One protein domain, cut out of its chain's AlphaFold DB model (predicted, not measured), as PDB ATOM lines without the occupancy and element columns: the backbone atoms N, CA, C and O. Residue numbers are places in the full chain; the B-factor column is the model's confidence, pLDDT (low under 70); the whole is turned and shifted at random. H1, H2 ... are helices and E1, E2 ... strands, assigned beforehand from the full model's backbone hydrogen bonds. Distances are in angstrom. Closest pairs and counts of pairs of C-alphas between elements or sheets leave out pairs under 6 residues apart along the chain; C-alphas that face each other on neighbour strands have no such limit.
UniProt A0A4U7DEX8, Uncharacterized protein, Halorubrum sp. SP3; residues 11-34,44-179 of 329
ATOM      1  N   VAL A  11      -4.295  37.370 -31.630       49.16
ATOM      2  CA  VAL A  11      -5.213  38.357 -32.228       49.16
ATOM      3  C   VAL A  11      -5.482  38.024 -33.710       49.16
ATOM      4  O   VAL A  11      -6.391  38.563 -34.319       49.16
ATOM      5  N   LEU A  12      -4.726  37.110 -34.330       49.28
ATOM      6  CA  LEU A  12      -4.886  36.749 -35.745       49.28
ATOM      7  C   LEU A  12      -5.014  35.229 -35.873       49.28
ATOM      8  O   LEU A  12      -4.039  34.513 -35.620       49.28
ATOM      9  N   SER A  13      -6.200  34.741 -36.245       47.53
ATOM     10  CA  SER A  13      -6.456  33.307 -36.440       47.53
ATOM     11  C   SER A  13      -6.579  32.904 -37.912       47.53
ATOM     12  O   SER A  13      -6.331  31.738 -38.221       47.53
ATOM     13  N   GLY A  14      -6.850  33.847 -38.824       49.03
ATOM     14  CA  GLY A  14      -7.024  33.560 -40.246       49.03
ATOM     15  C   GLY A  14      -6.420  34.634 -41.148       49.03
ATOM     16  O   GLY A  14      -6.961  35.710 -41.328       49.03
ATOM     17  N   ILE A  15      -5.255  34.375 -41.736       47.72
ATOM     18  CA  ILE A  15      -4.794  35.186 -42.870       47.72
ATOM     19  C   ILE A  15      -4.497  34.231 -44.008       47.72
ATOM     20  O   ILE A  15      -3.544  33.447 -43.945       47.72
ATOM     21  N   ALA A  16      -5.331  34.287 -45.042       49.69
ATOM     22  CA  ALA A  16      -5.084  33.591 -46.291       49.69
ATOM     23  C   ALA A  16      -4.342  34.528 -47.251       49.69
ATOM     24  O   ALA A  16      -4.670  35.699 -47.415       49.69
ATOM     25  N   VAL A  17      -3.291  34.011 -47.879       48.78
ATOM     26  CA  VAL A  17      -2.572  34.738 -48.926       48.78
ATOM     27  C   VAL A  17      -3.053  34.213 -50.266       48.78
ATOM     28  O   VAL A  17      -2.823  33.046 -50.595       48.78
ATOM     29  N   THR A  18      -3.718  35.071 -51.033       49.81
ATOM     30  CA  THR A  18      -4.159  34.769 -52.392       49.81
ATOM     31  C   THR A  18      -3.206  35.419 -53.396       49.81
ATOM     32  O   THR A  18      -2.679  36.512 -53.211       49.81
ATOM     33  N   GLY A  19      -2.860  34.681 -54.447       43.28
ATOM     34  CA  GLY A  19      -1.952  35.170 -55.480       43.28
ATOM     35  C   GLY A  19      -2.708  35.887 -56.584       43.28
ATOM     36  O   GLY A  19      -3.429  35.227 -57.334       43.28
ATOM     37  N   GLY A  20      -2.484  37.190 -56.727       39.62
ATOM     38  CA  GLY A  20      -2.885  37.952 -57.902       39.62
ATOM     39  C   GLY A  20      -2.044  37.570 -59.112       39.62
ATOM     40  O   GLY A  20      -0.898  37.149 -58.970       39.62
ATOM     41  N   ALA A  21      -2.623  37.666 -60.312       43.50
ATOM     42  CA  ALA A  21      -2.074  37.143 -61.565       43.50
ATOM     43  C   ALA A  21      -0.554  37.358 -61.726       43.50
ATOM     44  O   ALA A  21      -0.103  38.410 -62.157       43.50
ATOM     45  N   GLY A  22       0.179  36.282 -61.442       36.53
ATOM     46  CA  GLY A  22       1.570  35.957 -61.717       36.53
ATOM     47  C   GLY A  22       1.683  34.466 -61.523       36.53
ATOM     48  O   GLY A  22       1.007  33.912 -60.664       36.53
ATOM     49  N   ALA A  23       2.360  33.773 -62.434       39.03
ATOM     50  CA  ALA A  23       2.334  32.319 -62.468       39.03
ATOM     51  C   ALA A  23       3.005  31.763 -61.207       39.03
ATOM     52  O   ALA A  23       4.178  31.445 -61.252       39.03
ATOM     53  N   LEU A  24       2.278  31.657 -60.093       38.25
ATOM     54  CA  LEU A  24       2.704  30.941 -58.904       38.25
ATOM     55  C   LEU A  24       2.892  29.479 -59.316       38.25
ATOM     56  O   LEU A  24       1.920  28.741 -59.493       38.25
ATOM     57  N   THR A  25       4.134  29.035 -59.474       36.72
ATOM     58  CA  THR A  25       4.484  27.614 -59.419       36.72
ATOM     59  C   THR A  25       5.024  27.270 -58.030       36.72
ATOM     60  O   THR A  25       5.916  26.449 -57.871       36.72
ATOM     61  N   GLY A  26       4.399  27.832 -56.992       32.62
ATOM     62  CA  GLY A  26       4.725  27.599 -55.588       32.62
ATOM     63  C   GLY A  26       3.462  27.440 -54.746       32.62
ATOM     64  O   GLY A  26       2.493  28.178 -54.897       32.62
ATOM     65  N   ARG A  27       3.438  26.423 -53.879       34.91
ATOM     66  CA  ARG A  27       2.341  26.176 -52.933       34.91
ATOM     67  C   ARG A  27       2.472  27.131 -51.745       34.91
ATOM     68  O   ARG A  27       3.251  26.842 -50.844       34.91
ATOM     69  N   GLY A  28       1.678  28.195 -51.711       33.59
ATOM     70  CA  GLY A  28       1.376  28.933 -50.485       33.59
ATOM     71  C   GLY A  28      -0.002  28.515 -49.982       33.59
ATOM     72  O   GLY A  28      -1.012  28.931 -50.533       33.59
ATOM     73  N   THR A  29      -0.063  27.622 -48.997       34.03
ATOM     74  CA  THR A  29      -1.295  27.320 -48.254       34.03
ATOM     75  C   THR A  29      -1.019  27.720 -46.817       34.03
ATOM     76  O   THR A  29      -0.342  26.981 -46.104       34.03
ATOM     77  N   ALA A  30      -1.495  28.890 -46.403       35.75
ATOM     78  CA  ALA A  30      -1.596  29.206 -44.990       35.75
ATOM     79  C   ALA A  30      -2.901  28.582 -44.484       35.75
ATOM     80  O   ALA A  30      -3.984  29.121 -44.674       35.75
ATOM     81  N   ALA A  31      -2.791  27.386 -43.914       31.95
ATOM     82  CA  ALA A  31      -3.743  26.916 -42.923       31.95
ATOM     83  C   ALA A  31      -3.048  27.110 -41.576       31.95
ATOM     84  O   ALA A  31      -2.031  26.458 -41.321       31.95
ATOM     85  N   ILE A  32      -3.551  28.012 -40.735       39.59
ATOM     86  CA  ILE A  32      -3.161  28.039 -39.327       39.59
ATOM     87  C   ILE A  32      -4.231  27.282 -38.545       39.59
ATOM     88  O   ILE A  32      -5.420  27.566 -38.596       39.59
ATOM     89  N   PHE A  33      -3.756  26.214 -37.915       34.66
ATOM     90  CA  PHE A  33      -4.514  25.115 -37.344       34.66
ATOM     91  C   PHE A  33      -5.261  25.521 -36.066       34.66
ATOM     92  O   PHE A  33      -4.660  25.607 -34.993       34.66
ATOM     93  N   THR A  34      -6.584  25.610 -36.140       33.25
ATOM     94  CA  THR A  34      -7.434  24.934 -35.150       33.25
ATOM     95  C   THR A  34      -7.836  23.571 -35.724       33.25
ATOM     96  O   THR A  34      -7.665  23.314 -36.911       33.25
ATOM     97  N   LEU A  44      -9.186  30.534 -58.766       25.36
ATOM     98  CA  LEU A  44      -8.219  31.269 -59.583       25.36
ATOM     99  C   LEU A  44      -8.972  32.343 -60.372       25.36
ATOM    100  O   LEU A  44      -9.688  31.998 -61.313       25.36
ATOM    101  N   THR A  45      -8.763  33.619 -60.055       29.59
ATOM    102  CA  THR A  45      -9.221  34.727 -60.904       29.59
ATOM    103  C   THR A  45      -8.020  35.339 -61.615       29.59
ATOM    104  O   THR A  45      -7.125  35.913 -61.004       29.59
ATOM    105  N   ALA A  46      -7.977  35.179 -62.937       25.92
ATOM    106  CA  ALA A  46      -6.971  35.806 -63.781       25.92
ATOM    107  C   ALA A  46      -7.415  37.234 -64.129       25.92
ATOM    108  O   ALA A  46      -8.401  37.407 -64.845       25.92
ATOM    109  N   SER A  47      -6.672  38.246 -63.677       31.98
ATOM    110  CA  SER A  47      -6.801  39.600 -64.224       31.98
ATOM    111  C   SER A  47      -6.212  39.661 -65.638       31.98
ATOM    112  O   SER A  47      -5.188  39.046 -65.952       31.98
ATOM    113  N   THR A  48      -6.892  40.383 -66.522       28.91
ATOM    114  CA  THR A  48      -6.525  40.538 -67.927       28.91
ATOM    115  C   THR A  48      -5.599  41.740 -68.113       28.91
ATOM    116  O   THR A  48      -6.062  42.829 -68.444       28.91
ATOM    117  N   SER A  49      -4.283  41.562 -67.978       35.44
ATOM    118  CA  SER A  49      -3.326  42.513 -68.558       35.44
ATOM    119  C   SER A  49      -1.976  41.864 -68.908       35.44
ATOM    120  O   SER A  49      -1.613  40.775 -68.473       35.44
ATOM    121  N   SER A  50      -1.326  42.484 -69.885       46.12
ATOM    122  CA  SER A  50      -0.365  41.953 -70.856       46.12
ATOM    123  C   SER A  50       1.102  41.939 -70.402       46.12
ATOM    124  O   SER A  50       1.531  42.865 -69.743       46.12
ATOM    125  N   ALA A  51       1.876  40.941 -70.866       50.44
ATOM    126  CA  ALA A  51       3.350  40.846 -70.887       50.44
ATOM    127  C   ALA A  51       4.136  41.626 -69.811       50.44
ATOM    128  O   ALA A  51       4.374  42.817 -69.964       50.44
ATOM    129  N   GLY A  52       4.698  40.923 -68.825       57.03
ATOM    130  CA  GLY A  52       5.552  41.560 -67.818       57.03
ATOM    131  C   GLY A  52       5.393  41.026 -66.410       57.03
ATOM    132  O   GLY A  52       6.123  41.439 -65.530       57.03
ATOM    133  N   VAL A  53       4.488  40.087 -66.199       68.31
ATOM    134  CA  VAL A  53       4.228  39.499 -64.891       68.31
ATOM    135  C   VAL A  53       5.370  38.571 -64.445       68.31
ATOM    136  O   VAL A  53       5.982  37.904 -65.289       68.31
ATOM    137  N   VAL A  54       5.671  38.547 -63.141       64.31
ATOM    138  CA  VAL A  54       6.707  37.698 -62.516       64.31
ATOM    139  C   VAL A  54       6.089  36.735 -61.506       64.31
ATOM    140  O   VAL A  54       5.066  37.023 -60.895       64.31
ATOM    141  N   GLU A  55       6.697  35.561 -61.376       66.44
ATOM    142  CA  GLU A  55       6.346  34.571 -60.362       66.44
ATOM    143  C   GLU A  55       6.905  34.970 -58.991       66.44
ATOM    144  O   GLU A  55       8.045  35.426 -58.906       66.44
ATOM    145  N   LEU A  56       6.122  34.766 -57.932       66.12
ATOM    146  CA  LEU A  56       6.519  34.980 -56.541       66.12
ATOM    147  C   LEU A  56       6.403  33.674 -55.751       66.12
ATOM    148  O   LEU A  56       5.559  32.841 -56.051       66.12
ATOM    149  N   ASP A  57       7.201  33.531 -54.703       66.56
ATOM    150  CA  ASP A  57       6.971  32.550 -53.642       66.56
ATOM    151  C   ASP A  57       6.651  33.316 -52.356       66.56
ATOM    152  O   ASP A  57       7.433  34.172 -51.947       66.56
ATOM    153  N   VAL A  58       5.512  33.024 -51.720       68.25
ATOM    154  CA  VAL A  58       5.118  33.652 -50.449       68.25
ATOM    155  C   VAL A  58       4.973  32.583 -49.375       68.25
ATOM    156  O   VAL A  58       4.208  31.628 -49.535       68.25
ATOM    157  N   THR A  59       5.702  32.748 -48.275       71.75
ATOM    158  CA  THR A  59       5.571  31.925 -47.070       71.75
ATOM    159  C   THR A  59       5.101  32.785 -45.912       71.75
ATOM    160  O   THR A  59       5.476  33.948 -45.813       71.75
ATOM    161  N   VAL A  60       4.264  32.215 -45.050       67.50
ATOM    162  CA  VAL A  60       3.623  32.926 -43.945       67.50
ATOM    163  C   VAL A  60       4.005  32.245 -42.641       67.50
ATOM    164  O   VAL A  60       3.780  31.045 -42.487       67.50
ATOM    165  N   ASP A  61       4.545  33.024 -41.716       68.00
ATOM    166  CA  ASP A  61       4.983  32.596 -40.397       68.00
ATOM    167  C   ASP A  61       4.386  33.497 -39.305       68.00
ATOM    168  O   ASP A  61       4.062  34.667 -39.520       68.00
ATOM    169  N   SER A  62       4.247  32.950 -38.096       66.75
ATOM    170  CA  SER A  62       3.931  33.741 -36.903       66.75
ATOM    171  C   SER A  62       5.174  34.466 -36.397       66.75
ATOM    172  O   SER A  62       6.273  33.913 -36.447       66.75
ATOM    173  N   LEU A  63       5.009  35.649 -35.811       59.41
ATOM    174  CA  LEU A  63       6.116  36.347 -35.159       59.41
ATOM    175  C   LEU A  63       6.558  35.631 -33.866       59.41
ATOM    176  O   LEU A  63       5.751  35.296 -33.003       59.41
ATOM    177  N   ASP A  64       7.870  35.430 -33.700       61.31
ATOM    178  CA  ASP A  64       8.444  34.694 -32.557       61.31
ATOM    179  C   ASP A  64       8.276  35.411 -31.202       61.31
ATOM    180  O   ASP A  64       8.336  34.786 -30.138       61.31
ATOM    181  N   SER A  65       8.147  36.741 -31.216       58.03
ATOM    182  CA  SER A  65       8.208  37.582 -30.006       58.03
ATOM    183  C   SER A  65       7.151  38.685 -29.920       58.03
ATOM    184  O   SER A  65       7.111  39.397 -28.912       58.03
ATOM    185  N   ALA A  66       6.283  38.782 -30.929       60.59
ATOM    186  CA  ALA A  66       5.189  39.740 -31.032       60.59
ATOM    187  C   ALA A  66       3.923  39.029 -31.533       60.59
ATOM    188  O   ALA A  66       4.011  37.943 -32.103       60.59
ATOM    189  N   ASP A  67       2.758  39.629 -31.307       69.12
ATOM    190  CA  ASP A  67       1.526  39.197 -31.964       69.12
ATOM    191  C   ASP A  67       1.518  39.800 -33.377       69.12
ATOM    192  O   ASP A  67       1.836  40.975 -33.551       69.12
ATOM    193  N   GLY A  68       1.229  38.996 -34.400       71.44
ATOM    194  CA  GLY A  68       1.300  39.451 -35.786       71.44
ATOM    195  C   GLY A  68       1.713  38.369 -36.778       71.44
ATOM    196  O   GLY A  68       1.846  37.190 -36.433       71.44
ATOM    197  N   LEU A  69       1.937  38.804 -38.012       77.06
ATOM    198  CA  LEU A  69       2.260  37.977 -39.167       77.06
ATOM    199  C   LEU A  69       3.610  38.387 -39.756       77.06
ATOM    200  O   LEU A  69       3.898  39.578 -39.866       77.06
ATOM    201  N   ASN A  70       4.396  37.407 -40.197       82.12
ATOM    202  CA  ASN A  70       5.533  37.621 -41.080       82.12
ATOM    203  C   ASN A  70       5.309  36.883 -42.402       82.12
ATOM    204  O   ASN A  70       5.216  35.658 -42.423       82.12
ATOM    205  N   CYS A  71       5.237  37.619 -43.505       82.44
ATOM    206  CA  CYS A  71       5.186  37.064 -44.848       82.44
ATOM    207  C   CYS A  71       6.552  37.225 -45.511       82.44
ATOM    208  O   CYS A  71       6.931  38.342 -45.849       82.44
ATOM    209  N   THR A  72       7.262  36.134 -45.778       84.69
ATOM    210  CA  THR A  72       8.466  36.178 -46.613       84.69
ATOM    211  C   THR A  72       8.058  36.055 -48.075       84.69
ATOM    212  O   THR A  72       7.554  35.018 -48.510       84.69
ATOM    213  N   ILE A  73       8.290  37.113 -48.849       85.00
ATOM    214  CA  ILE A  73       8.043  37.164 -50.290       85.00
ATOM    215  C   ILE A  73       9.372  37.035 -51.019       85.00
ATOM    216  O   ILE A  73      10.280  37.837 -50.817       85.00
ATOM    217  N   SER A  74       9.485  36.043 -51.895       84.19
ATOM    218  CA  SER A  74      10.681  35.776 -52.691       84.19
ATOM    219  C   SER A  74      10.383  35.903 -54.178       84.19
ATOM    220  O   SER A  74       9.359  35.419 -54.658       84.19
ATOM    221  N   VAL A  75      11.308  36.505 -54.926       84.62
ATOM    222  CA  VAL A  75      11.340  36.390 -56.388       84.62
ATOM    223  C   VAL A  75      12.240  35.196 -56.702       84.62
ATOM    224  O   VAL A  75      13.457  35.330 -56.588       84.62
ATOM    225  N   PRO A  76      11.721  34.010 -57.060       78.62
ATOM    226  CA  PRO A  76      12.569  32.840 -57.232       78.62
ATOM    227  C   PRO A  76      13.565  33.037 -58.383       78.62
ATOM    228  O   PRO A  76      13.248  33.648 -59.410       78.62
ATOM    229  N   ASP A  77      14.782  32.508 -58.213       84.38
ATOM    230  CA  ASP A  77      15.857  32.536 -59.217       84.38
ATOM    231  C   ASP A  77      15.584  31.512 -60.330       84.38
ATOM    232  O   ASP A  77      16.208  30.454 -60.446       84.38
ATOM    233  N   LEU A  78      14.553  31.804 -61.120       77.44
ATOM    234  CA  LEU A  78      14.173  31.043 -62.300       77.44
ATOM    235  C   LEU A  78      14.721  31.730 -63.543       77.44
ATOM    236  O   LEU A  78      14.710  32.951 -63.661       77.44
ATOM    237  N   THR A  79      15.092  30.940 -64.549       74.12
ATOM    238  CA  THR A  79      15.697  31.425 -65.801       74.12
ATOM    239  C   THR A  79      14.855  32.461 -66.561       74.12
ATOM    240  O   THR A  79      15.375  33.131 -67.450       74.12
ATOM    241  N   ASN A  80      13.557  32.556 -66.254       72.12
ATOM    242  CA  ASN A  80      12.611  33.471 -66.891       72.12
ATOM    243  C   ASN A  80      12.110  34.584 -65.957       72.12
ATOM    244  O   ASN A  80      11.394  35.470 -66.429       72.12
ATOM    245  N   ASN A  81      12.486  34.561 -64.675       75.69
ATOM    246  CA  ASN A  81      12.188  35.658 -63.770       75.69
ATOM    247  C   ASN A  81      13.139  36.813 -64.068       75.69
ATOM    248  O   ASN A  81      14.332  36.636 -64.300       75.69
ATOM    249  N   ASN A  82      12.568  38.008 -64.135       81.94
ATOM    250  CA  ASN A  82      13.313  39.242 -64.321       81.94
ATOM    251  C   ASN A  82      13.060  40.123 -63.103       81.94
ATOM    252  O   ASN A  82      12.071  39.898 -62.405       81.94
ATOM    253  N   PRO A  83      13.900  41.140 -62.880       89.88
ATOM    254  CA  PRO A  83      13.718  42.032 -61.753       89.88
ATOM    255  C   PRO A  83      12.321  42.666 -61.756       89.88
ATOM    256  O   PRO A  83      11.867  43.136 -62.810       89.88
ATOM    257  N   SER A  84      11.641  42.666 -60.606       87.38
ATOM    258  CA  SER A  84      10.241  43.092 -60.480       87.38
ATOM    259  C   SER A  84       9.963  43.994 -59.290       87.38
ATOM    260  O   SER A  84      10.565  43.863 -58.230       87.38
ATOM    261  N   TYR A  85       8.994  44.883 -59.466       88.56
ATOM    262  CA  TYR A  85       8.310  45.526 -58.353       88.56
ATOM    263  C   TYR A  85       7.277  44.558 -57.787       88.56
ATOM    264  O   TYR A  85       6.720  43.749 -58.530       88.56
ATOM    265  N   ILE A  86       7.048  44.647 -56.482       87.19
ATOM    266  CA  ILE A  86       6.078  43.826 -55.762       87.19
ATOM    267  C   ILE A  86       5.094  44.774 -55.091       87.19
ATOM    268  O   ILE A  86       5.520  45.747 -54.467       87.19
ATOM    269  N   TRP A  87       3.807  44.486 -55.213       87.25
ATOM    270  CA  TRP A  87       2.728  45.201 -54.544       87.25
ATOM    271  C   TRP A  87       1.934  44.253 -53.655       87.25
ATOM    272  O   TRP A  87       1.889  43.050 -53.917       87.25
ATOM    273  N   VAL A  88       1.300  44.818 -52.631       87.19
ATOM    274  CA  VAL A  88       0.372  44.127 -51.733       87.19
ATOM    275  C   VAL A  88      -0.913  44.937 -51.560       87.19
ATOM    276  O   VAL A  88      -0.849  46.158 -51.413       87.19
ATOM    277  N   GLN A  89      -2.066  44.273 -51.555       83.50
ATOM    278  CA  GLN A  89      -3.367  44.864 -51.228       83.50
ATOM    279  C   GLN A  89      -4.206  43.863 -50.412       83.50
ATOM    280  O   GLN A  89      -4.113  42.662 -50.654       83.50
ATOM    281  N   PRO A  90      -5.040  44.307 -49.458       83.62
ATOM    282  CA  PRO A  90      -6.047  43.449 -48.846       83.62
ATOM    283  C   PRO A  90      -7.177  43.122 -49.828       83.62
ATOM    284  O   PRO A  90      -7.894  44.028 -50.262       83.62
ATOM    285  N   ALA A  91      -7.375  41.842 -50.139       74.81
ATOM    286  CA  ALA A  91      -8.459  41.395 -51.015       74.81
ATOM    287  C   ALA A  91      -9.817  41.436 -50.295       74.81
ATOM    288  O   ALA A  91     -10.816  41.889 -50.864       74.81
ATOM    289  N   THR A  92      -9.845  41.079 -49.009       75.69
ATOM    290  CA  THR A  92     -11.049  41.104 -48.165       75.69
ATOM    291  C   THR A  92     -10.899  42.055 -46.976       75.69
ATOM    292  O   THR A  92      -9.821  42.591 -46.704       75.69
ATOM    293  N   CYS A  93     -12.015  42.320 -46.301       81.38
ATOM    294  CA  CYS A  93     -12.050  43.109 -45.075       81.38
ATOM    295  C   CYS A  93     -11.836  42.225 -43.843       81.38
ATOM    296  O   CYS A  93     -12.281  41.082 -43.867       81.38
ATOM    297  N   PRO A  94     -11.214  42.745 -42.767       79.88
ATOM    298  CA  PRO A  94     -11.068  42.003 -41.527       79.88
ATOM    299  C   PRO A  94     -12.431  41.766 -40.889       79.88
ATOM    300  O   PRO A  94     -13.186  42.713 -40.654       79.88
ATOM    301  N   GLU A  95     -12.716  40.512 -40.561       74.50
ATOM    302  CA  GLU A  95     -13.878  40.128 -39.768       74.50
ATOM    303  C   GLU A  95     -13.446  39.646 -38.380       74.50
ATOM    304  O   GLU A  95     -12.552  38.807 -38.313       74.50
ATOM    305  N   PRO A  96     -14.060  40.134 -37.281       77.00
ATOM    306  CA  PRO A  96     -15.172  41.092 -37.233       77.00
ATOM    307  C   PRO A  96     -14.723  42.563 -37.366       77.00
ATOM    308  O   PRO A  96     -13.911  43.062 -36.589       77.00
ATOM    309  N   ILE A  97     -15.314  43.304 -38.310       78.81
ATOM    310  CA  ILE A  97     -14.845  44.651 -38.691       78.81
ATOM    311  C   ILE A  97     -14.922  45.701 -37.570       78.81
ATOM    312  O   ILE A  97     -14.057  46.573 -37.478       78.81
ATOM    313  N   ASP A  98     -15.921  45.613 -36.692       81.12
ATOM    314  CA  ASP A  98     -16.100  46.556 -35.579       81.12
ATOM    315  C   ASP A  98     -15.018  46.396 -34.501       81.12
ATOM    316  O   ASP A  98     -14.689  47.333 -33.770       81.12
ATOM    317  N   GLU A  99     -14.427  45.206 -34.400       79.94
ATOM    318  CA  GLU A  99     -13.345  44.944 -33.457       79.94
ATOM    319  C   GLU A  99     -11.980  45.342 -34.024       79.94
ATOM    320  O   GLU A  99     -11.068  45.658 -33.261       79.94
ATOM    321  N   ALA A 100     -11.851  45.439 -35.351       81.62
ATOM    322  CA  ALA A 100     -10.612  45.840 -36.015       81.62
ATOM    323  C   ALA A 100     -10.229  47.308 -35.727       81.62
ATOM    324  O   ALA A 100      -9.079  47.706 -35.915       81.62
ATOM    325  N   GLU A 101     -11.160  48.133 -35.239       87.06
ATOM    326  CA  GLU A 101     -10.865  49.484 -34.734       87.06
ATOM    327  C   GLU A 101     -10.150  49.482 -33.376       87.06
ATOM    328  O   GLU A 101      -9.591  50.500 -32.974       87.06
ATOM    329  N   GLN A 102     -10.174  48.356 -32.663       81.56
ATOM    330  CA  GLN A 102      -9.642  48.218 -31.307       81.56
ATOM    331  C   GLN A 102      -8.236  47.605 -31.274       81.56
ATOM    332  O   GLN A 102      -7.699  47.371 -30.188       81.56
ATOM    333  N   VAL A 103      -7.645  47.349 -32.443       83.62
ATOM    334  CA  VAL A 103      -6.312  46.760 -32.601       83.62
ATOM    335  C   VAL A 103      -5.418  47.744 -33.334       83.62
ATOM    336  O   VAL A 103      -5.699  48.079 -34.480       83.62
ATOM    337  N   ASP A 104      -4.335  48.184 -32.699       88.38
ATOM    338  CA  ASP A 104      -3.289  48.977 -33.338       88.38
ATOM    339  C   ASP A 104      -2.269  48.048 -33.993       88.38
ATOM    340  O   ASP A 104      -1.691  47.179 -33.331       88.38
ATOM    341  N   VAL A 105      -2.008  48.263 -35.279       89.69
ATOM    342  CA  VAL A 105      -1.055  47.489 -36.072       89.69
ATOM    343  C   VAL A 105      -0.082  48.390 -36.828       89.69
ATOM    344  O   VAL A 105      -0.369  49.546 -37.149       89.69
ATOM    345  N   GLU A 106       1.081  47.833 -37.138       92.31
ATOM    346  CA  GLU A 106       2.081  48.425 -38.017       92.31
ATOM    347  C   GLU A 106       2.402  47.433 -39.136       92.31
ATOM    348  O   GLU A 106       2.797  46.297 -38.872       92.31
ATOM    349  N   LEU A 107       2.238  47.864 -40.388       91.06
ATOM    350  CA  LEU A 107       2.695  47.122 -41.554       91.06
ATOM    351  C   LEU A 107       4.053  47.676 -41.985       91.06
ATOM    352  O   LEU A 107       4.181  48.853 -42.336       91.06
ATOM    353  N   ARG A 108       5.074  46.824 -41.994       91.69
ATOM    354  CA  ARG A 108       6.448  47.206 -42.327       91.69
ATOM    355  C   ARG A 108       7.151  46.159 -43.167       91.69
ATOM    356  O   ARG A 108       6.769  44.998 -43.204       91.69
ATOM    357  N   ILE A 109       8.210  46.594 -43.830       90.25
ATOM    358  CA  ILE A 109       9.131  45.732 -44.552       90.25
ATOM    359  C   ILE A 109      10.391  45.556 -43.724       90.25
ATOM    360  O   ILE A 109      11.070  46.548 -43.445       90.25
ATOM    361  N   ASP A 110      10.741  44.307 -43.448       87.44
ATOM    362  CA  ASP A 110      12.008  43.912 -42.856       87.44
ATOM    363  C   ASP A 110      12.963  43.349 -43.902       87.44
ATOM    364  O   ASP A 110      12.589  42.692 -44.878       87.44
ATOM    365  N   ARG A 111      14.242  43.668 -43.710       73.75
ATOM    366  CA  ARG A 111      15.320  43.221 -44.584       73.75
ATOM    367  C   ARG A 111      16.430  42.562 -43.801       73.75
ATOM    368  O   ARG A 111      16.800  43.002 -42.707       73.75
ATOM    369  N   ASP A 112      17.067  41.612 -44.472       65.81
ATOM    370  CA  ASP A 112      18.367  41.087 -44.089       65.81
ATOM    371  C   ASP A 112      19.370  42.237 -43.917       65.81
ATOM    372  O   ASP A 112      19.810  42.869 -44.879       65.81
ATOM    373  N   GLY A 113      19.710  42.539 -42.662       61.53
ATOM    374  CA  GLY A 113      20.563  43.674 -42.297       61.53
ATOM    375  C   GLY A 113      20.031  44.530 -41.147       61.53
ATOM    376  O   GLY A 113      20.813  45.282 -40.569       61.53
ATOM    377  N   GLY A 114      18.759  44.361 -40.766       64.50
ATOM    378  CA  GLY A 114      18.146  45.033 -39.612       64.50
ATOM    379  C   GLY A 114      17.539  46.407 -39.911       64.50
ATOM    380  O   GLY A 114      17.194  47.123 -38.975       64.50
ATOM    381  N   ASP A 115      17.413  46.770 -41.190       74.50
ATOM    382  CA  ASP A 115      16.713  47.981 -41.619       74.50
ATOM    383  C   ASP A 115      15.232  47.658 -41.868       74.50
ATOM    384  O   ASP A 115      14.914  46.847 -42.743       74.50
ATOM    385  N   SER A 116      14.339  48.320 -41.127       85.81
ATOM    386  CA  SER A 116      12.884  48.213 -41.275       85.81
ATOM    387  C   SER A 116      12.298  49.488 -41.888       85.81
ATOM    388  O   SER A 116      12.710  50.599 -41.545       85.81
ATOM    389  N   VAL A 117      11.317  49.349 -42.780       87.88
ATOM    390  CA  VAL A 117      10.592  50.480 -43.387       87.88
ATOM    391  C   VAL A 117       9.108  50.324 -43.103       87.88
ATOM    392  O   VAL A 117       8.493  49.384 -43.595       87.88
ATOM    393  N   VAL A 118       8.534  51.247 -42.332       90.44
ATOM    394  CA  VAL A 118       7.086  51.287 -42.090       90.44
ATOM    395  C   VAL A 118       6.385  51.711 -43.376       90.44
ATOM    396  O   VAL A 118       6.738  52.734 -43.959       90.44
ATOM    397  N   ILE A 119       5.419  50.908 -43.819       89.62
ATOM    398  CA  ILE A 119       4.540  51.234 -44.945       89.62
ATOM    399  C   ILE A 119       3.395  52.100 -44.428       89.62
ATOM    400  O   ILE A 119       3.182  53.199 -44.927       89.62
ATOM    401  N   VAL A 120       2.689  51.597 -43.416       92.00
ATOM    402  CA  VAL A 120       1.498  52.220 -42.838       92.00
ATOM    403  C   VAL A 120       1.313  51.722 -41.403       92.00
ATOM    404  O   VAL A 120       1.686  50.595 -41.074       92.00
ATOM    405  N   ALA A 121       0.761  52.564 -40.533       92.25
ATOM    406  CA  ALA A 121       0.474  52.222 -39.144       92.25
ATOM    407  C   ALA A 121      -0.807  52.914 -38.673       92.25
ATOM    408  O   ALA A 121      -1.096  54.042 -39.074       92.25
ATOM    409  N   GLY A 122      -1.556  52.261 -37.791       92.69
ATOM    410  CA  GLY A 122      -2.836  52.756 -37.294       92.69
ATOM    411  C   GLY A 122      -3.662  51.626 -36.701       92.69
ATOM    412  O   GLY A 122      -3.112  50.604 -36.303       92.69
ATOM    413  N   THR A 123      -4.984  51.777 -36.667       92.06
ATOM    414  CA  THR A 123      -5.853  50.641 -36.333       92.06
ATOM    415  C   THR A 123      -5.866  49.631 -37.480       92.06
ATOM    416  O   THR A 123      -5.675  50.022 -38.634       92.06
ATOM    417  N   LEU A 124      -6.137  48.351 -37.206       88.81
ATOM    418  CA  LEU A 124      -6.239  47.314 -38.238       88.81
ATOM    419  C   LEU A 124      -7.238  47.727 -39.325       88.81
ATOM    420  O   LEU A 124      -6.919  47.658 -40.509       88.81
ATOM    421  N   LYS A 125      -8.400  48.267 -38.937       86.94
ATOM    422  CA  LYS A 125      -9.373  48.819 -39.892       86.94
ATOM    423  C   LYS A 125      -8.792  49.956 -40.739       86.94
ATOM    424  O   LYS A 125      -8.961  49.951 -41.954       86.94
ATOM    425  N   SER A 126      -8.113  50.927 -40.122       88.88
ATOM    426  CA  SER A 126      -7.543  52.075 -40.843       88.88
ATOM    427  C   SER A 126      -6.454  51.646 -41.823       88.88
ATOM    428  O   SER A 126      -6.445  52.115 -42.953       88.88
ATOM    429  N   VAL A 127      -5.567  50.742 -41.400       92.19
ATOM    430  CA  VAL A 127      -4.476  50.210 -42.225       92.19
ATOM    431  C   VAL A 127      -5.026  49.463 -43.438       92.19
ATOM    432  O   VAL A 127      -4.571  49.691 -44.556       92.19
ATOM    433  N   ILE A 128      -6.031  48.604 -43.243       90.62
ATOM    434  CA  ILE A 128      -6.671  47.887 -44.349       90.62
ATOM    435  C   ILE A 128      -7.377  48.859 -45.301       90.62
ATOM    436  O   ILE A 128      -7.231  48.727 -46.515       90.62
ATOM    437  N   ASN A 129      -8.112  49.841 -44.775       88.88
ATOM    438  CA  ASN A 129      -8.828  50.817 -45.597       88.88
ATOM    439  C   ASN A 129      -7.881  51.664 -46.441       88.88
ATOM    440  O   ASN A 129      -8.126  51.812 -47.632       88.88
ATOM    441  N   GLU A 130      -6.785  52.143 -45.854       89.19
ATOM    442  CA  GLU A 130      -5.767  52.912 -46.571       89.19
ATOM    443  C   GLU A 130      -5.194  52.102 -47.738       89.19
ATOM    444  O   GLU A 130      -5.218  52.555 -48.877       89.19
ATOM    445  N   LEU A 131      -4.793  50.848 -47.499       90.06
ATOM    446  CA  LEU A 131      -4.277  49.986 -48.566       90.06
ATOM    447  C   LEU A 131      -5.326  49.655 -49.636       90.06
ATOM    448  O   LEU A 131      -4.968  49.417 -50.785       90.06
ATOM    449  N   ARG A 132      -6.610  49.583 -49.289       85.94
ATOM    450  CA  ARG A 132      -7.683  49.307 -50.257       85.94
ATOM    451  C   ARG A 132      -7.979  50.523 -51.133       85.94
ATOM    452  O   ARG A 132      -8.049  50.374 -52.353       85.94
ATOM    453  N   GLU A 133      -8.088  51.699 -50.521       82.94
ATOM    454  CA  GLU A 133      -8.405  52.960 -51.196       82.94
ATOM    455  C   GLU A 133      -7.241  53.447 -52.071       82.94
ATOM    456  O   GLU A 133      -7.478  53.857 -53.210       82.94
ATOM    457  N   ASP A 134      -5.998  53.290 -51.602       83.88
ATOM    458  CA  ASP A 134      -4.772  53.677 -52.319       83.88
ATOM    459  C   ASP A 134      -4.306  52.638 -53.356       83.88
ATOM    460  O   ASP A 134      -3.196  52.730 -53.884       83.88
ATOM    461  N   GLU A 135      -5.157  51.657 -53.682       84.06
ATOM    462  CA  GLU A 135      -4.875  50.624 -54.684       84.06
ATOM    463  C   GLU A 135      -3.634  49.773 -54.323       84.06
ATOM    464  O   GLU A 135      -2.863  49.340 -55.178       84.06
ATOM    465  N   GLY A 136      -3.419  49.527 -53.034       86.56
ATOM    466  CA  GLY A 136      -2.315  48.746 -52.492       86.56
ATOM    467  C   GLY A 136      -1.026  49.538 -52.260       86.56
ATOM    468  O   GLY A 136      -0.889  50.717 -52.574       86.56
ATOM    469  N   ALA A 137      -0.025  48.858 -51.708       88.88
ATOM    470  CA  ALA A 137       1.293  49.422 -51.450       88.88
ATOM    471  C   ALA A 137       2.373  48.681 -52.237       88.88
ATOM    472  O   ALA A 137       2.452  47.455 -52.224       88.88
ATOM    473  N   VAL A 138       3.260  49.438 -52.887       89.81
ATOM    474  CA  VAL A 138       4.503  48.892 -53.447       89.81
ATOM    475  C   VAL A 138       5.504  48.618 -52.326       89.81
ATOM    476  O   VAL A 138       5.648  49.423 -51.405       89.81
ATOM    477  N   LEU A 139       6.250  47.519 -52.411       87.94
ATOM    478  CA  LEU A 139       7.303  47.211 -51.450       87.94
ATOM    479  C   LEU A 139       8.537  48.103 -51.712       87.94
ATOM    480  O   LEU A 139       9.311  47.887 -52.647       87.94
ATOM    481  N   ARG A 140       8.706  49.156 -50.897       79.44
ATOM    482  CA  ARG A 140       9.691  50.247 -51.097       79.44
ATOM    483  C   ARG A 140      11.012  50.051 -50.370       79.44
ATOM    484  O   ARG A 140      11.095  49.325 -49.382       79.44
ATOM    485  N   SER A 141      12.046  50.763 -50.828       64.69
ATOM    486  CA  SER A 141      13.315  50.934 -50.104       64.69
ATOM    487  C   SER A 141      13.256  52.055 -49.050       64.69
ATOM    488  O   SER A 141      12.293  52.808 -48.987       64.69
ATOM    489  N   VAL A 142      14.316  52.187 -48.243       60.56
ATOM    490  CA  VAL A 142      14.449  53.159 -47.132       60.56
ATOM    491  C   VAL A 142      14.346  54.634 -47.576       60.56
ATOM    492  O   VAL A 142      14.125  55.505 -46.744       60.56
ATOM    493  N   ASN A 143      14.492  54.937 -48.872       62.12
ATOM    494  CA  ASN A 143      14.496  56.310 -49.400       62.12
ATOM    495  C   ASN A 143      13.193  56.695 -50.132       62.12
ATOM    496  O   ASN A 143      13.243  57.528 -51.030       62.12
ATOM    497  N   ASP A 144      12.063  56.060 -49.810       62.84
ATOM    498  CA  ASP A 144      10.742  56.240 -50.451       62.84
ATOM    499  C   ASP A 144      10.632  55.859 -51.938       62.84
ATOM    500  O   ASP A 144       9.522  55.816 -52.474       62.84
ATOM    501  N   ASP A 145      11.737  55.504 -52.595       72.12
ATOM    502  CA  ASP A 145      11.723  55.042 -53.981       72.12
ATOM    503  C   ASP A 145      11.288  53.562 -54.080       72.12
ATOM    504  O   ASP A 145      11.804  52.709 -53.327       72.12
ATOM    505  N   PRO A 146      10.384  53.223 -55.030       75.38
ATOM    506  CA  PRO A 146      10.060  51.845 -55.375       75.38
ATOM    507  C   PRO A 146      11.325  51.045 -55.685       75.38
ATOM    508  O   PRO A 146      12.200  51.497 -56.428       75.38
ATOM    509  N   ARG A 147      11.429  49.837 -55.122       82.44
ATOM    510  CA  ARG A 147      12.584  48.962 -55.330       82.44
ATOM    511  C   ARG A 147      12.231  47.836 -56.286       82.44
ATOM    512  O   ARG A 147      11.247  47.133 -56.099       82.44
ATOM    513  N   CYS A 148      13.109  47.638 -57.256       88.38
ATOM    514  CA  CYS A 148      13.121  46.444 -58.076       88.38
ATOM    515  C   CYS A 148      13.816  45.302 -57.314       88.38
ATOM    516  O   CYS A 148      14.949  45.480 -56.861       88.38
ATOM    517  N   PHE A 149      13.139  44.170 -57.147       88.00
ATOM    518  CA  PHE A 149      13.683  42.959 -56.537       88.00
ATOM    519  C   PHE A 149      14.302  42.080 -57.614       88.00
ATOM    520  O   PHE A 149      13.648  41.769 -58.610       88.00
ATOM    521  N   GLU A 150      15.563  41.708 -57.432       91.00
ATOM    522  CA  GLU A 150      16.264  40.815 -58.356       91.00
ATOM    523  C   GLU A 150      15.814  39.354 -58.139       91.00
ATOM    524  O   GLU A 150      15.465  38.977 -57.018       91.00
ATOM    525  N   PRO A 151      15.845  38.490 -59.172       89.12
ATOM    526  CA  PRO A 151      15.672  37.054 -58.976       89.12
ATOM    527  C   PRO A 151      16.659  36.503 -57.934       89.12
ATOM    528  O   PRO A 151      17.858  36.779 -57.982       89.12
ATOM    529  N   GLY A 152      16.141  35.726 -56.988       86.12
ATOM    530  CA  GLY A 152      16.854  35.214 -55.820       86.12
ATOM    531  C   GLY A 152      16.788  36.113 -54.581       86.12
ATOM    532  O   GLY A 152      17.275  35.695 -53.532       86.12
ATOM    533  N   GLU A 153      16.206  37.313 -54.667       88.88
ATOM    534  CA  GLU A 153      15.966  38.164 -53.498       88.88
ATOM    535  C   GLU A 153      14.646  37.822 -52.799       88.88
ATOM    536  O   GLU A 153      13.658  37.432 -53.428       88.88
ATOM    537  N   SER A 154      14.635  38.035 -51.485       86.56
ATOM    538  CA  SER A 154      13.453  37.949 -50.639       86.56
ATOM    539  C   SER A 154      13.297  39.195 -49.774       86.56
ATOM    540  O   SER A 154      14.230  39.984 -49.584       86.56
ATOM    541  N   VAL A 155      12.086  39.388 -49.270       86.81
ATOM    542  CA  VAL A 155      11.716  40.482 -48.385       86.81
ATOM    543  C   VAL A 155      10.651  40.013 -47.412       86.81
ATOM    544  O   VAL A 155       9.743  39.286 -47.804       86.81
ATOM    545  N   ASP A 156      10.759  40.453 -46.165       88.19
ATOM    546  CA  ASP A 156       9.784  40.139 -45.133       88.19
ATOM    547  C   ASP A 156       8.787  41.292 -45.022       88.19
ATOM    548  O   ASP A 156       9.168  42.446 -44.819       88.19
ATOM    549  N   LEU A 157       7.505  40.993 -45.195       88.06
ATOM    550  CA  LEU A 157       6.401  41.892 -44.900       88.06
ATOM    551  C   LEU A 157       5.836  41.504 -43.536       88.06
ATOM    552  O   LEU A 157       5.269  40.426 -43.371       88.06
ATOM    553  N   VAL A 158       5.976  42.399 -42.571       88.69
ATOM    554  CA  VAL A 158       5.583  42.174 -41.185       88.69
ATOM    555  C   VAL A 158       4.360  43.018 -40.869       88.69
ATOM    556  O   VAL A 158       4.414  44.243 -40.968       88.69
ATOM    557  N   LEU A 159       3.274  42.363 -40.463       86.56
ATOM    558  CA  LEU A 159       2.122  43.003 -39.837       86.56
ATOM    559  C   LEU A 159       2.195  42.734 -38.336       86.56
ATOM    560  O   LEU A 159       1.893  41.632 -37.885       86.56
ATOM    561  N   GLU A 160       2.622  43.724 -37.567       86.06
ATOM    562  CA  GLU A 160       2.822  43.604 -36.125       86.06
ATOM    563  C   GLU A 160       1.672  44.259 -35.364       86.06
ATOM    564  O   GLU A 160       1.311  45.402 -35.638       86.06
ATOM    565  N   VAL A 161       1.112  43.555 -34.381       85.38
ATOM    566  CA  VAL A 161       0.144  44.110 -33.435       85.38
ATOM    567  C   VAL A 161       0.907  44.862 -32.350       85.38
ATOM    568  O   VAL A 161       1.629  44.279 -31.540       85.38
ATOM    569  N   ILE A 162       0.724  46.178 -32.319       89.25
ATOM    570  CA  ILE A 162       1.372  47.081 -31.366       89.25
ATOM    571  C   ILE A 162       0.601  47.110 -30.047       89.25
ATOM    572  O   ILE A 162       1.189  47.154 -28.960       89.25
ATOM    573  N   SER A 163      -0.729  47.120 -30.133       84.50
ATOM    574  CA  SER A 163      -1.625  47.181 -28.985       84.50
ATOM    575  C   SER A 163      -2.999  46.615 -29.359       84.50
ATOM    576  O   SER A 163      -3.403  46.688 -30.514       84.50
ATOM    577  N   SER A 164      -3.713  46.026 -28.399       84.12
ATOM    578  CA  SER A 164      -5.087  45.557 -28.607       84.12
ATOM    579  C   SER A 164      -5.932  45.806 -27.362       84.12
ATOM    580  O   SER A 164      -5.474  45.589 -26.235       84.12
ATOM    581  N   ALA A 165      -7.166  46.263 -27.571       83.56
ATOM    582  CA  ALA A 165      -8.204  46.359 -26.548       83.56
ATOM    583  C   ALA A 165      -9.263  45.244 -26.658       83.56
ATOM    584  O   ALA A 165     -10.193  45.219 -25.850       83.56
ATOM    585  N   THR A 166      -9.099  44.323 -27.612       77.56
ATOM    586  CA  THR A 166      -9.942  43.139 -27.807       77.56
ATOM    587  C   THR A 166      -9.115  41.845 -27.823       77.56
ATOM    588  O   THR A 166      -7.913  41.864 -28.091       77.56
ATOM    589  N   ASP A 167      -9.783  40.728 -27.543       73.94
ATOM    590  CA  ASP A 167      -9.264  39.365 -27.694       73.94
ATOM    591  C   ASP A 167      -9.897  38.657 -28.915       73.94
ATOM    592  O   ASP A 167      -9.855  37.430 -29.003       73.94
ATOM    593  N   ALA A 168     -10.563  39.396 -29.814       72.12
ATOM    594  CA  ALA A 168     -11.118  38.826 -31.035       72.12
ATOM    595  C   ALA A 168     -10.031  38.385 -32.011       72.12
ATOM    596  O   ALA A 168      -8.963  38.990 -32.126       72.12
ATOM    597  N   ASP A 169     -10.378  37.337 -32.741       70.62
ATOM    598  CA  ASP A 169      -9.616  36.847 -33.866       70.62
ATOM    599  C   ASP A 169     -10.088  37.526 -35.151       70.62
ATOM    600  O   ASP A 169     -11.294  37.664 -35.362       70.62
ATOM    601  N   PHE A 170      -9.143  37.889 -36.021       72.25
ATOM    602  CA  PHE A 170      -9.453  38.456 -37.333       72.25
ATOM    603  C   PHE A 170      -9.160  37.489 -38.478       72.25
ATOM    604  O   PHE A 170      -8.111  36.829 -38.470       72.25
ATOM    605  N   ASP A 171     -10.067  37.477 -39.461       71.00
ATOM    606  CA  ASP A 171      -9.867  36.849 -40.770       71.00
ATOM    607  C   ASP A 171      -9.836  37.879 -41.909       71.00
ATOM    608  O   ASP A 171     -10.733  38.722 -41.985       71.00
ATOM    609  N   PHE A 172      -8.797  37.852 -42.755       73.25
ATOM    610  CA  PHE A 172      -8.747  38.594 -44.024       73.25
ATOM    611  C   PHE A 172      -7.686  38.052 -44.991       73.25
ATOM    612  O   PHE A 172      -6.763  37.325 -44.615       73.25
ATOM    613  N   GLU A 173      -7.784  38.464 -46.254       76.56
ATOM    614  CA  GLU A 173      -6.893  38.038 -47.326       76.56
ATOM    615  C   GLU A 173      -5.942  39.142 -47.787       76.56
ATOM    616  O   GLU A 173      -6.347  40.289 -47.989       76.56
ATOM    617  N   LEU A 174      -4.683  38.771 -48.030       78.81
ATOM    618  CA  LEU A 174      -3.701  39.617 -48.709       78.81
ATOM    619  C   LEU A 174      -3.426  39.086 -50.115       78.81
ATOM    620  O   LEU A 174      -3.092  37.913 -50.287       78.81
ATOM    621  N   GLU A 175      -3.492  39.985 -51.092       77.44
ATOM    622  CA  GLU A 175      -3.126  39.744 -52.478       77.44
ATOM    623  C   GLU A 175      -1.763  40.365 -52.790       77.44
ATOM    624  O   GLU A 175      -1.494  41.521 -52.454       77.44
ATOM    625  N   PHE A 176      -0.904  39.601 -53.468       81.94
ATOM    626  CA  PHE A 176       0.387  40.076 -53.962       81.94
ATOM    627  C   PHE A 176       0.427  40.077 -55.486       81.94
ATOM    628  O   PHE A 176      -0.066  39.152 -56.132       81.94
ATOM    629  N   TYR A 177       1.095  41.081 -56.052       80.50
ATOM    630  CA  TYR A 177       1.334  41.182 -57.487       80.50
ATOM    631  C   TYR A 177       2.789  41.540 -57.767       80.50
ATOM    632  O   TYR A 177       3.365  42.374 -57.069       80.50
ATOM    633  N   ALA A 178       3.376  40.957 -58.816       82.62
ATOM    634  CA  ALA A 178       4.702  41.337 -59.288       82.62
ATOM    635  C   ALA A 178       4.754  41.618 -60.789       82.62
ATOM    636  O   ALA A 178       4.338  40.811 -61.624       82.62
ATOM    637  N   GLU A 179       5.376  42.744 -61.128       81.12
ATOM    638  CA  GLU A 179       5.571  43.201 -62.502       81.12
ATOM    639  C   GLU A 179       7.034  43.556 -62.749       81.12
ATOM    640  O   GLU A 179       7.686  44.218 -61.940       81.12
TER     641      GLU A 179
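Overview. This is residues 11 to 34 and 44 to 179 of the 329 residues of an uncharacterized protein of Halorubrum sp. SP3 (UniProt A0A4U7DEX8). Two strongly twisted sheets lie partly face to face as a sandwich, E2, E3, E7, E5, E6 in one and E1, E8, E4 in the other, their strands at 17 degrees. H1 packs over E6 on one face of the larger sheet, making two layers with it, and reaches edge strand E4 of the smaller. The printed part has 160 residues, mostly strand, under half in named elements: E1 to E6, H1, E7, E8. The larger sheet is antiparallel, the smaller mixed; the whole is compact, radius of gyration of the C-alphas 15.4 A, spans 48 by 35 by 30 A.

Arrangement. Start at E1, residues 12 to 19, parallel to E8, residues 170 to 179, with N 18 and O 174 3.0 A apart. Past the cut, E2, residues 57 to 62, and E3, residues 68 to 74, form a hairpin, N 61 to O 70 2.8 A. E4, residues 84 to 90, is antiparallel to E8, N 87 to O 177 2.8 A. E5, residues 103 to 110, and E6, residues 116 to 123, form another hairpin, N 105 to O 122 2.8 A; E6 bends by 63 degrees at residue 119. H1, residues 124 to 133, has a height over the larger sheet of 8.0 A; its closest C-alphas to E4 are Leu 131 and Gln 89, 5.8 A. Every O i to N i+4 pair in H1 is within hydrogen-bond range. E7, residues 154 to 164, is antiparallel to E3, N 157 to O 71 2.8 A, and to E5, N 108 to O 158 2.9 A. E6, H1 and E7 form a split strand-helix-strand unit, two strands running the same way with E5 between them, its crossover right-handed.

Along the chain. Find C-alpha 12 at (-4.886, 36.749, -35.745), where E1 begins. E7 runs 29.8 A from C-alpha 154 at (13.453, 37.949, -50.639); E8 runs 29.7 A to C-alpha 179 at (5.571, 43.201, -62.502).

Size, cuts and confidence. The C-alphas farthest apart, Thr 79 and Ala 165, are 48.3 A apart. Residues 35 to 43 are not printed, a gap of 25.3 A between C-alphas 34 and 44. The links E4 to E5 and H1 to E7 are long. Mean pLDDT of the printed part is 72.0; look for values under 70 at residues 11 to 34, 44 to 58, 60 to 67, 112 to 114 and 141 to 144.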